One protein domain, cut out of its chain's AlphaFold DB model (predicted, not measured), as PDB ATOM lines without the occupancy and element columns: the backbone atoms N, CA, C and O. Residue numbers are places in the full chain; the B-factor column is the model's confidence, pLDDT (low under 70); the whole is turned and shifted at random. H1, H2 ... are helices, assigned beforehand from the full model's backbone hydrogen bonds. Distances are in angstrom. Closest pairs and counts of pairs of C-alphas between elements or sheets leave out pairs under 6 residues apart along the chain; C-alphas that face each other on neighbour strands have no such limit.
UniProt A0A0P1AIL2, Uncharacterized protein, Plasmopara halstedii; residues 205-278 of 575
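This is residues 205 to 278 of the 575 residues of an uncharacterized protein of Plasmopara halstedii (UniProt A0A0P1AIL2). Two helical hairpins, H1 with H2 and H3 with H4, pack on each other as two crossed layers in a small rounded body. The printed part has 74 residues with four named helices, H1 to H4 in chain order, and no named strand: all helix, part aligned, part crossed. It is compact, with a radius of gyration of the C-alphas of 11.2 A and spans of 27 by 24 by 20 A.

H1, residues 207 to 222, touches H2, residues 227 to 241, opposite ways at a shallow tilt of 32 degrees, only just short of steep; closest are C-alphas 222 and 230, 6.2 A. Residues 207 to 212 alone of H1 touch residues 251 to 255 alone of H3, residues 245 to 257, only just about perpendicular at 70.5 degrees; closest are C-alphas 208 and 251, 5.9 A. H4, residues 268 to 276, touches H3, with C-alphas 249 and 271 closest at 5.4 A, and H2, with C-alphas 231 and 270 closest at 5.2 A. H1 and H4 are apart. Every O i to N i+4 pair is within hydrogen-bond range in H2, H3 and H4, and 11 of 12 in H1.

H1 is 21.5 A long from C-alpha 207 at (6.112, -20.151, -46.971), H2 21.0 A, H3 18.3 A and H4 11.9 A, to C-alpha 276 at (18.412, -37.168, -47.108).

The printed part has no cut and no long link. Mean pLDDT of the printed part is 87.4, under 70 at residues 224 to 225.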
ATOM      1  N   GLU A 205       0.373 -16.630 -46.242       77.06
ATOM      2  CA  GLU A 205       0.433 -17.253 -47.571       77.06
ATOM      3  C   GLU A 205       1.896 -17.539 -47.951       77.06
ATOM      4  O   GLU A 205       2.193 -18.527 -48.622       77.06
ATOM      5  N   ASN A 206       2.823 -16.735 -47.420       91.38
ATOM      6  CA  ASN A 206       4.256 -16.858 -47.633       91.38
ATOM      7  C   ASN A 206       4.866 -18.021 -46.826       91.38
ATOM      8  O   ASN A 206       4.826 -18.051 -45.591       91.38
ATOM      9  N   ASN A 207       5.458 -18.977 -47.545       93.19
ATOM     10  CA  ASN A 207       6.112 -20.151 -46.971       93.19
ATOM     11  C   ASN A 207       7.432 -19.810 -46.253       93.19
ATOM     12  O   ASN A 207       7.770 -20.479 -45.282       93.19
ATOM     13  N   GLU A 208       8.160 -18.772 -46.668       93.25
ATOM     14  CA  GLU A 208       9.393 -18.341 -45.993       93.25
ATOM     15  C   GLU A 208       9.091 -17.721 -44.624       93.25
ATOM     16  O   GLU A 208       9.677 -18.114 -43.616       93.25
ATOM     17  N   GLU A 209       8.113 -16.811 -44.565       90.62
ATOM     18  CA  GLU A 209       7.631 -16.230 -43.303       90.62
ATOM     19  C   GLU A 209       7.100 -17.307 -42.358       90.62
ATOM     20  O   GLU A 209       7.340 -17.245 -41.153       90.62
ATOM     21  N   PHE A 210       6.426 -18.324 -42.904       91.56
ATOM     22  CA  PHE A 210       5.989 -19.486 -42.140       91.56
ATOM     23  C   PHE A 210       7.169 -20.214 -41.483       91.56
ATOM     24  O   PHE A 210       7.127 -20.451 -40.277       91.56
ATOM     25  N   VAL A 211       8.222 -20.547 -42.241       92.75
ATOM     26  CA  VAL A 211       9.400 -21.254 -41.705       92.75
ATOM     27  C   VAL A 211      10.106 -20.426 -40.643       92.75
ATOM     28  O   VAL A 211      10.428 -20.965 -39.586       92.75
ATOM     29  N   ARG A 212      10.289 -19.123 -40.882       91.56
ATOM     30  CA  ARG A 212      10.877 -18.204 -39.902       91.56
ATOM     31  C   ARG A 212      10.054 -18.185 -38.619       91.56
ATOM     32  O   ARG A 212      10.542 -18.560 -37.558       91.56
ATOM     33  N   PHE A 213       8.779 -17.834 -38.722       88.19
ATOM     34  CA  PHE A 213       7.910 -17.680 -37.563       88.19
ATOM     35  C   PHE A 213       7.766 -18.979 -36.756       88.19
ATOM     36  O   PHE A 213       7.940 -18.988 -35.538       88.19
ATOM     37  N   VAL A 214       7.464 -20.095 -37.426       88.88
ATOM     38  CA  VAL A 214       7.314 -21.400 -36.765       88.88
ATOM     39  C   VAL A 214       8.648 -21.862 -36.185       88.88
ATOM     40  O   VAL A 214       8.677 -22.330 -35.046       88.88
ATOM     41  N   GLY A 215       9.739 -21.677 -36.932       89.50
ATOM     42  CA  GLY A 215      11.096 -21.957 -36.482       89.50
ATOM     43  C   GLY A 215      11.414 -21.232 -35.179       89.50
ATOM     44  O   GLY A 215      11.805 -21.877 -34.213       89.50
ATOM     45  N   GLU A 216      11.156 -19.926 -35.107       87.81
ATOM     46  CA  GLU A 216      11.375 -19.107 -33.910       87.81
ATOM     47  C   GLU A 216      10.538 -19.578 -32.716       87.81
ATOM     48  O   GLU A 216      11.075 -19.886 -31.647       87.81
ATOM     49  N   VAL A 217       9.223 -19.705 -32.910       87.06
ATOM     50  CA  VAL A 217       8.287 -20.090 -31.844       87.06
ATOM     51  C   VAL A 217       8.650 -21.446 -31.246       87.06
ATOM     52  O   VAL A 217       8.603 -21.619 -30.024       87.06
ATOM     53  N   PHE A 218       8.995 -22.424 -32.086       86.44
ATOM     54  CA  PHE A 218       9.347 -23.754 -31.610       86.44
ATOM     55  C   PHE A 218      10.765 -23.830 -31.082       86.44
ATOM     56  O   PHE A 218      10.968 -24.464 -30.048       86.44
ATOM     57  N   TRP A 219      11.731 -23.158 -31.698       86.56
ATOM     58  CA  TRP A 219      13.092 -23.148 -31.181       86.56
ATOM     59  C   TRP A 219      13.154 -22.595 -29.758       86.56
ATOM     60  O   TRP A 219      13.784 -23.202 -28.899       86.56
ATOM     61  N   MET A 220      12.405 -21.530 -29.448       83.56
ATOM     62  CA  MET A 220      12.312 -21.012 -28.076       83.56
ATOM     63  C   MET A 220      11.701 -22.017 -27.084       83.56
ATOM     64  O   MET A 220      11.994 -21.969 -25.892       83.56
ATOM     65  N   LYS A 221      10.849 -22.940 -27.550       82.62
ATOM     66  CA  LYS A 221      10.240 -23.997 -26.719       82.62
ATOM     67  C   LYS A 221      11.150 -25.212 -26.554       82.62
ATOM     68  O   LYS A 221      11.142 -25.852 -25.501       82.62
ATOM     69  N   PHE A 222      11.898 -25.551 -27.596       78.25
ATOM     70  CA  PHE A 222      12.808 -26.686 -27.604       78.25
ATOM     71  C   PHE A 222      14.173 -26.337 -27.029       78.25
ATOM     72  O   PHE A 222      14.806 -27.224 -26.482       78.25
ATOM     73  N   GLU A 223      14.608 -25.079 -27.053       72.88
ATOM     74  CA  GLU A 223      15.964 -24.651 -26.688       72.88
ATOM     75  C   GLU A 223      17.063 -25.478 -27.414       72.88
ATOM     76  O   GLU A 223      16.788 -26.409 -28.169       72.88
ATOM     77  N   TYR A 224      18.346 -25.192 -27.175       66.31
ATOM     78  CA  TYR A 224      19.457 -25.863 -27.879       66.31
ATOM     79  C   TYR A 224      19.529 -27.396 -27.715       66.31
ATOM     80  O   TYR A 224      20.235 -28.058 -28.462       66.31
ATOM     81  N   SER A 225      18.842 -27.989 -26.729       65.50
ATOM     82  CA  SER A 225      18.916 -29.438 -26.460       65.50
ATOM     83  C   SER A 225      17.731 -30.241 -26.999       65.50
ATOM     84  O   SER A 225      17.587 -31.415 -26.658       65.50
ATOM     85  N   GLY A 226      16.839 -29.605 -27.759       79.19
ATOM     86  CA  GLY A 226      15.654 -30.232 -28.338       79.19
ATOM     87  C   GLY A 226      15.709 -30.364 -29.857       79.19
ATOM     88  O   GLY A 226      14.649 -30.476 -30.458       79.19
ATOM     89  N   GLU A 227      16.896 -30.330 -30.471       86.19
ATOM     90  CA  GLU A 227      17.063 -30.279 -31.932       86.19
ATOM     91  C   GLU A 227      16.294 -31.389 -32.664       86.19
ATOM     92  O   GLU A 227      15.532 -31.094 -33.575       86.19
ATOM     93  N   GLU A 228      16.385 -32.647 -32.224       87.38
ATOM     94  CA  GLU A 228      15.642 -33.758 -32.844       87.38
ATOM     95  C   GLU A 228      14.116 -33.584 -32.783       87.38
ATOM     96  O   GLU A 228      13.410 -33.799 -33.772       87.38
ATOM     97  N   ASP A 229      13.589 -33.158 -31.633       85.88
ATOM     98  CA  ASP A 229      12.152 -32.919 -31.482       85.88
ATOM     99  C   ASP A 229      11.711 -31.686 -32.292       85.88
ATOM    100  O   ASP A 229      10.644 -31.702 -32.910       85.88
ATOM    101  N   PHE A 230      12.551 -30.646 -32.341       89.88
ATOM    102  CA  PHE A 230      12.354 -29.459 -33.169       89.88
ATOM    103  C   PHE A 230      12.283 -29.828 -34.650       89.88
ATOM    104  O   PHE A 230      11.298 -29.486 -35.307       89.88
ATOM    105  N   LYS A 231      13.261 -30.587 -35.162       91.81
ATOM    106  CA  LYS A 231      13.281 -31.070 -36.548       91.81
ATOM    107  C   LYS A 231      12.007 -31.822 -36.883       91.81
ATOM    108  O   LYS A 231      11.333 -31.507 -37.861       91.81
ATOM    109  N   LYS A 232      11.619 -32.765 -36.021       89.69
ATOM    110  CA  LYS A 232      10.402 -33.555 -36.208       89.69
ATOM    111  C   LYS A 232       9.154 -32.674 -36.303       89.69
ATOM    112  O   LYS A 232       8.315 -32.904 -37.178       89.69
ATOM    113  N   VAL A 233       9.016 -31.678 -35.426       89.88
ATOM    114  CA  VAL A 233       7.884 -30.740 -35.460       89.88
ATOM    115  C   VAL A 233       7.915 -29.882 -36.726       89.88
ATOM    116  O   VAL A 233       6.892 -29.790 -37.405       89.88
ATOM    117  N   MET A 234       9.072 -29.321 -37.085       93.12
ATOM    118  CA  MET A 234       9.241 -28.511 -38.296       93.12
ATOM    119  C   MET A 234       8.858 -29.290 -39.553       93.12
ATOM    120  O   MET A 234       7.997 -28.844 -40.309       93.12
ATOM    121  N   LEU A 235       9.408 -30.495 -39.728       92.62
ATOM    122  CA  LEU A 235       9.104 -31.367 -40.865       92.62
ATOM    123  C   LEU A 235       7.622 -31.748 -40.914       92.62
ATOM    124  O   LEU A 235       7.022 -31.753 -41.985       92.62
ATOM    125  N   THR A 236       7.005 -32.036 -39.763       90.19
ATOM    126  CA  THR A 236       5.568 -32.356 -39.684       90.19
ATOM    127  C   THR A 236       4.712 -31.181 -40.157       90.19
ATOM    128  O   THR A 236       3.746 -31.370 -40.894       90.19
ATOM    129  N   LEU A 237       5.061 -29.960 -39.748       90.94
ATOM    130  CA  LEU A 237       4.324 -28.751 -40.104       90.94
ATOM    131  C   LEU A 237       4.530 -28.348 -41.569       90.94
ATOM    132  O   LEU A 237       3.558 -27.983 -42.230       90.94
ATOM    133  N   MET A 238       5.759 -28.459 -42.076       93.00
ATOM    134  CA  MET A 238       6.095 -28.242 -43.486       93.00
ATOM    135  C   MET A 238       5.341 -29.225 -44.388       93.00
ATOM    136  O   MET A 238       4.577 -28.791 -45.247       93.00
ATOM    137  N   ARG A 239       5.450 -30.535 -44.122       90.94
ATOM    138  CA  ARG A 239       4.780 -31.590 -44.905       90.94
ATOM    139  C   ARG A 239       3.256 -31.507 -44.825       90.94
ATOM    140  O   ARG A 239       2.575 -31.706 -45.816       90.94
ATOM    141  N   ASN A 240       2.685 -31.119 -43.679       89.25
ATOM    142  CA  ASN A 240       1.236 -30.886 -43.603       89.25
ATOM    143  C   ASN A 240       0.763 -29.729 -44.495       89.25
ATOM    144  O   ASN A 240      -0.408 -29.687 -44.875       89.25
ATOM    145  N   ARG A 241       1.640 -28.761 -44.763       88.38
ATOM    146  CA  ARG A 241       1.323 -27.581 -45.562       88.38
ATOM    147  C   ARG A 241       1.581 -27.808 -47.052       88.38
ATOM    148  O   ARG A 241       0.815 -27.300 -47.863       88.38
ATOM    149  N   SER A 242       2.639 -28.533 -47.402       89.81
ATOM    150  CA  SER A 242       2.977 -28.916 -48.774       89.81
ATOM    151  C   SER A 242       3.901 -30.132 -48.768       89.81
ATOM    152  O   SER A 242       4.846 -30.167 -47.982       89.81
ATOM    153  N   ASP A 243       3.688 -31.064 -49.694       86.75
ATOM    154  CA  ASP A 243       4.551 -32.237 -49.886       86.75
ATOM    155  C   ASP A 243       5.811 -31.924 -50.723       86.75
ATOM    156  O   ASP A 243       6.648 -32.796 -50.938       86.75
ATOM    157  N   ASN A 244       5.980 -30.679 -51.188       88.06
ATOM    158  CA  ASN A 244       7.149 -30.268 -51.971       88.06
ATOM    159  C   ASN A 244       8.390 -30.082 -51.077       88.06
ATOM    160  O   ASN A 244       8.646 -28.997 -50.548       88.06
ATOM    161  N   GLU A 245       9.172 -31.151 -50.921       90.19
ATOM    162  CA  GLU A 245      10.394 -31.151 -50.110       90.19
ATOM    163  C   GLU A 245      11.502 -30.252 -50.679       90.19
ATOM    164  O   GLU A 245      12.218 -29.631 -49.896       90.19
ATOM    165  N   PHE A 246      11.619 -30.112 -52.006       89.38
ATOM    166  CA  PHE A 246      12.602 -29.215 -52.632       89.38
ATOM    167  C   PHE A 246      12.342 -27.749 -52.291       89.38
ATOM    168  O   PHE A 246      13.257 -27.034 -51.890       89.38
ATOM    169  N   MET A 247      11.083 -27.314 -52.350       93.06
ATOM    170  CA  MET A 247      10.673 -25.978 -51.920       93.06
ATOM    171  C   MET A 247      11.028 -25.750 -50.446       93.06
ATOM    172  O   MET A 247      11.576 -24.703 -50.106       93.06
ATOM    173  N   TRP A 248      10.748 -26.716 -49.563       94.94
ATOM    174  CA  TRP A 248      11.095 -26.587 -48.144       94.94
ATOM    175  C   TRP A 248      12.601 -26.564 -47.901       94.94
ATOM    176  O   TRP A 248      13.061 -25.794 -47.055       94.94
ATOM    177  N   ALA A 249      13.368 -27.360 -48.644       93.94
ATOM    178  CA  ALA A 249      14.821 -27.371 -48.579       93.94
ATOM    179  C   ALA A 249      15.405 -26.027 -49.032       93.94
ATOM    180  O   ALA A 249      16.217 -25.450 -48.312       93.94
ATOM    181  N   GLY A 250      14.931 -25.484 -50.158       92.06
ATOM    182  CA  GLY A 250      15.339 -24.172 -50.666       92.06
ATOM    183  C   GLY A 250      14.991 -23.032 -49.710       92.06
ATOM    184  O   GLY A 250      15.837 -22.191 -49.420       92.06
ATOM    185  N   ILE A 251      13.783 -23.033 -49.135       94.12
ATOM    186  CA  ILE A 251      13.397 -22.042 -48.116       94.12
ATOM    187  C   ILE A 251      14.274 -22.171 -46.869       94.12
ATOM    188  O   ILE A 251      14.750 -21.160 -46.357       94.12
ATOM    189  N   SER A 252      14.498 -23.393 -46.377       93.94
ATOM    190  CA  SER A 252      15.333 -23.622 -45.191       93.94
ATOM    191  C   SER A 252      16.760 -23.136 -45.432       93.94
ATOM    192  O   SER A 252      17.302 -22.420 -44.595       93.94
ATOM    193  N   TYR A 253      17.326 -23.443 -46.600       92.06
ATOM    194  CA  TYR A 253      18.636 -22.960 -47.019       92.06
ATOM    195  C   TYR A 253      18.700 -21.430 -47.061       92.06
ATOM    196  O   TYR A 253      19.570 -20.837 -46.427       92.06
ATOM    197  N   LYS A 254      17.739 -20.781 -47.723       91.25
ATOM    198  CA  LYS A 254      17.675 -19.318 -47.814       91.25
ATOM    199  C   LYS A 254      17.591 -18.658 -46.437       91.25
ATOM    200  O   LYS A 254      18.292 -17.685 -46.175       91.25
ATOM    201  N   VAL A 255      16.770 -19.203 -45.534       91.81
ATOM    202  CA  VAL A 255      16.667 -18.709 -44.151       91.81
ATOM    203  C   VAL A 255      17.985 -18.908 -43.392       91.81
ATOM    204  O   VAL A 255      18.366 -18.035 -42.622       91.81
ATOM    205  N   MET A 256      18.713 -20.006 -43.630       89.75
ATOM    206  CA  MET A 256      20.040 -20.237 -43.036       89.75
ATOM    207  C   MET A 256      21.115 -19.264 -43.545       89.75
ATOM    208  O   MET A 256      22.048 -18.969 -42.804       89.75
ATOM    209  N   GLN A 257      21.014 -18.793 -44.793       87.62
ATOM    210  CA  GLN A 257      21.954 -17.820 -45.370       87.62
ATOM    211  C   GLN A 257      21.657 -16.371 -44.963       87.62
ATOM    212  O   GLN A 257      22.518 -15.498 -45.106       87.62
ATOM    213  N   ASP A 258      20.451 -16.093 -44.468       89.56
ATOM    214  CA  ASP A 258      20.065 -14.744 -44.082       89.56
ATOM    215  C   ASP A 258      20.814 -14.286 -42.820       89.56
ATOM    216  O   ASP A 258      20.621 -14.803 -41.723       89.56
ATOM    217  N   LYS A 259      21.653 -13.258 -42.972       83.75
ATOM    218  CA  LYS A 259      22.435 -12.672 -41.872       83.75
ATOM    219  C   LYS A 259      21.569 -11.960 -40.838       83.75
ATOM    220  O   LYS A 259      22.017 -11.803 -39.706       83.75
ATOM    221  N   ASP A 260      20.362 -11.539 -41.213       84.69
ATOM    222  CA  ASP A 260      19.414 -10.915 -40.290       84.69
ATOM    223  C   ASP A 260      18.717 -11.969 -39.400       84.69
ATOM    224  O   ASP A 260      18.044 -11.631 -38.423       84.69
ATOM    225  N   TRP A 261      18.909 -13.261 -39.694       80.81
ATOM    226  CA  TRP A 261      18.397 -14.392 -38.925       80.81
ATOM    227  C   TRP A 261      19.340 -14.801 -37.770       80.81
ATOM    228  O   TRP A 261      19.816 -15.930 -37.691       80.81
ATOM    229  N   ASP A 262      19.601 -13.887 -36.829       71.12
ATOM    230  CA  ASP A 262      20.553 -14.085 -35.707       71.12
ATOM    231  C   ASP A 262      19.955 -14.808 -34.476       71.12
ATOM    232  O   ASP A 262      20.429 -14.698 -33.347       71.12
ATOM    233  N   TRP A 263      18.880 -15.578 -34.649       71.50
ATOM    234  CA  TRP A 263      18.201 -16.239 -33.523       71.50
ATOM    235  C   TRP A 263      18.943 -17.479 -32.991       71.50
ATOM    236  O   TRP A 263      18.463 -18.153 -32.077       71.50
ATOM    237  N   GLY A 264      20.100 -17.817 -33.573       70.44
ATOM    238  CA  GLY A 264      20.867 -19.017 -33.230       70.44
ATOM    239  C   GLY A 264      20.105 -20.324 -33.488       70.44
ATOM    240  O   GLY A 264      20.397 -21.333 -32.848       70.44
ATOM    241  N   ILE A 265      19.107 -20.292 -34.378       79.00
ATOM    242  CA  ILE A 265      18.281 -21.442 -34.761       79.00
ATOM    243  C   ILE A 265      19.013 -22.203 -35.851       79.00
ATOM    244  O   ILE A 265      19.171 -21.690 -36.959       79.00
ATOM    245  N   SER A 266      19.411 -23.440 -35.563       82.06
ATOM    246  CA  SER A 266      19.975 -24.294 -36.601       82.06
ATOM    247  C   SER A 266      18.856 -24.994 -37.363       82.06
ATOM    248  O   SER A 266      18.263 -25.958 -36.883       82.06
ATOM    249  N   LEU A 267      18.559 -24.514 -38.573       90.88
ATOM    250  CA  LEU A 267      17.741 -25.258 -39.539       90.88
ATOM    251  C   LEU A 267      18.557 -26.324 -40.286       90.88
ATOM    252  O   LEU A 267      17.977 -27.049 -41.089       90.88
ATOM    253  N   SER A 268      19.861 -26.461 -40.004       91.81
ATOM    254  CA  SER A 268      20.748 -27.411 -40.689       91.81
ATOM    255  C   SER A 268      20.197 -28.828 -40.660       91.81
ATOM    256  O   SER A 268      20.083 -29.449 -41.703       91.81
ATOM    257  N   GLY A 269      19.746 -29.312 -39.503       91.75
ATOM    258  CA  GLY A 269      19.212 -30.662 -39.421       91.75
ATOM    259  C   GLY A 269      17.841 -30.829 -40.097       91.75
ATOM    260  O   GLY A 269      17.555 -31.903 -40.613       91.75
ATOM    261  N   VAL A 270      17.001 -29.782 -40.152       94.31
ATOM    262  CA  VAL A 270      15.751 -29.813 -40.947       94.31
ATOM    263  C   VAL A 270      16.086 -29.902 -42.434       94.31
ATOM    264  O   VAL A 270      15.500 -30.704 -43.156       94.31
ATOM    265  N   PHE A 271      17.043 -29.088 -42.876       94.88
ATOM    266  CA  PHE A 271      17.569 -29.094 -44.233       94.88
ATOM    267  C   PHE A 271      18.163 -30.463 -44.595       94.88
ATOM    268  O   PHE A 271      17.801 -31.036 -45.621       94.88
ATOM    269  N   ASP A 272      18.991 -31.029 -43.718       94.56
ATOM    270  CA  ASP A 272      19.614 -32.337 -43.904       94.56
ATOM    271  C   ASP A 272      18.563 -33.439 -44.060       94.56
ATOM    272  O   ASP A 272      18.617 -34.201 -45.024       94.56
ATOM    273  N   ASP A 273      17.558 -33.480 -43.182       93.00
ATOM    274  CA  ASP A 273      16.492 -34.483 -43.244       93.00
ATOM    275  C   ASP A 273      15.641 -34.347 -44.525       93.00
ATOM    276  O   ASP A 273      15.244 -35.359 -45.109       93.00
ATOM    277  N   LEU A 274      15.385 -33.125 -45.009       93.00
ATOM    278  CA  LEU A 274      14.672 -32.897 -46.278       93.00
ATOM    279  C   LEU A 274      15.461 -33.445 -47.476       93.00
ATOM    280  O   LEU A 274      14.894 -34.105 -48.346       93.00
ATOM    281  N   LEU A 275      16.778 -33.231 -47.520       91.12
ATOM    282  CA  LEU A 275      17.610 -33.711 -48.627       91.12
ATOM    283  C   LEU A 275      17.937 -35.206 -48.531       91.12
ATOM    284  O   LEU A 275      17.996 -35.880 -49.561       91.12
ATOM    285  N   LEU A 276      18.107 -35.750 -47.328       89.56
ATOM    286  CA  LEU A 276      18.412 -37.168 -47.108       89.56
ATOM    287  C   LEU A 276      17.177 -38.068 -47.128       89.56
ATOM    288  O   LEU A 276      17.294 -39.290 -47.007       89.56
ATOM    289  N   THR A 277      15.986 -37.504 -47.325       79.81
ATOM    290  CA  THR A 277      14.775 -38.303 -47.487       79.81
ATOM    291  C   THR A 277      14.965 -39.277 -48.672       79.81
ATOM    292  O   THR A 277      15.225 -38.870 -49.809       79.81
ATOM    293  N   TYR A 278      14.907 -40.581 -48.347       75.44
ATOM    294  CA  TYR A 278      15.174 -41.768 -49.189       75.44
ATOM    295  C   TYR A 278      16.638 -42.139 -49.477       75.44
ATOM    296  O   TYR A 278      16.885 -43.160 -50.124       75.44
TER     297      TYR A 278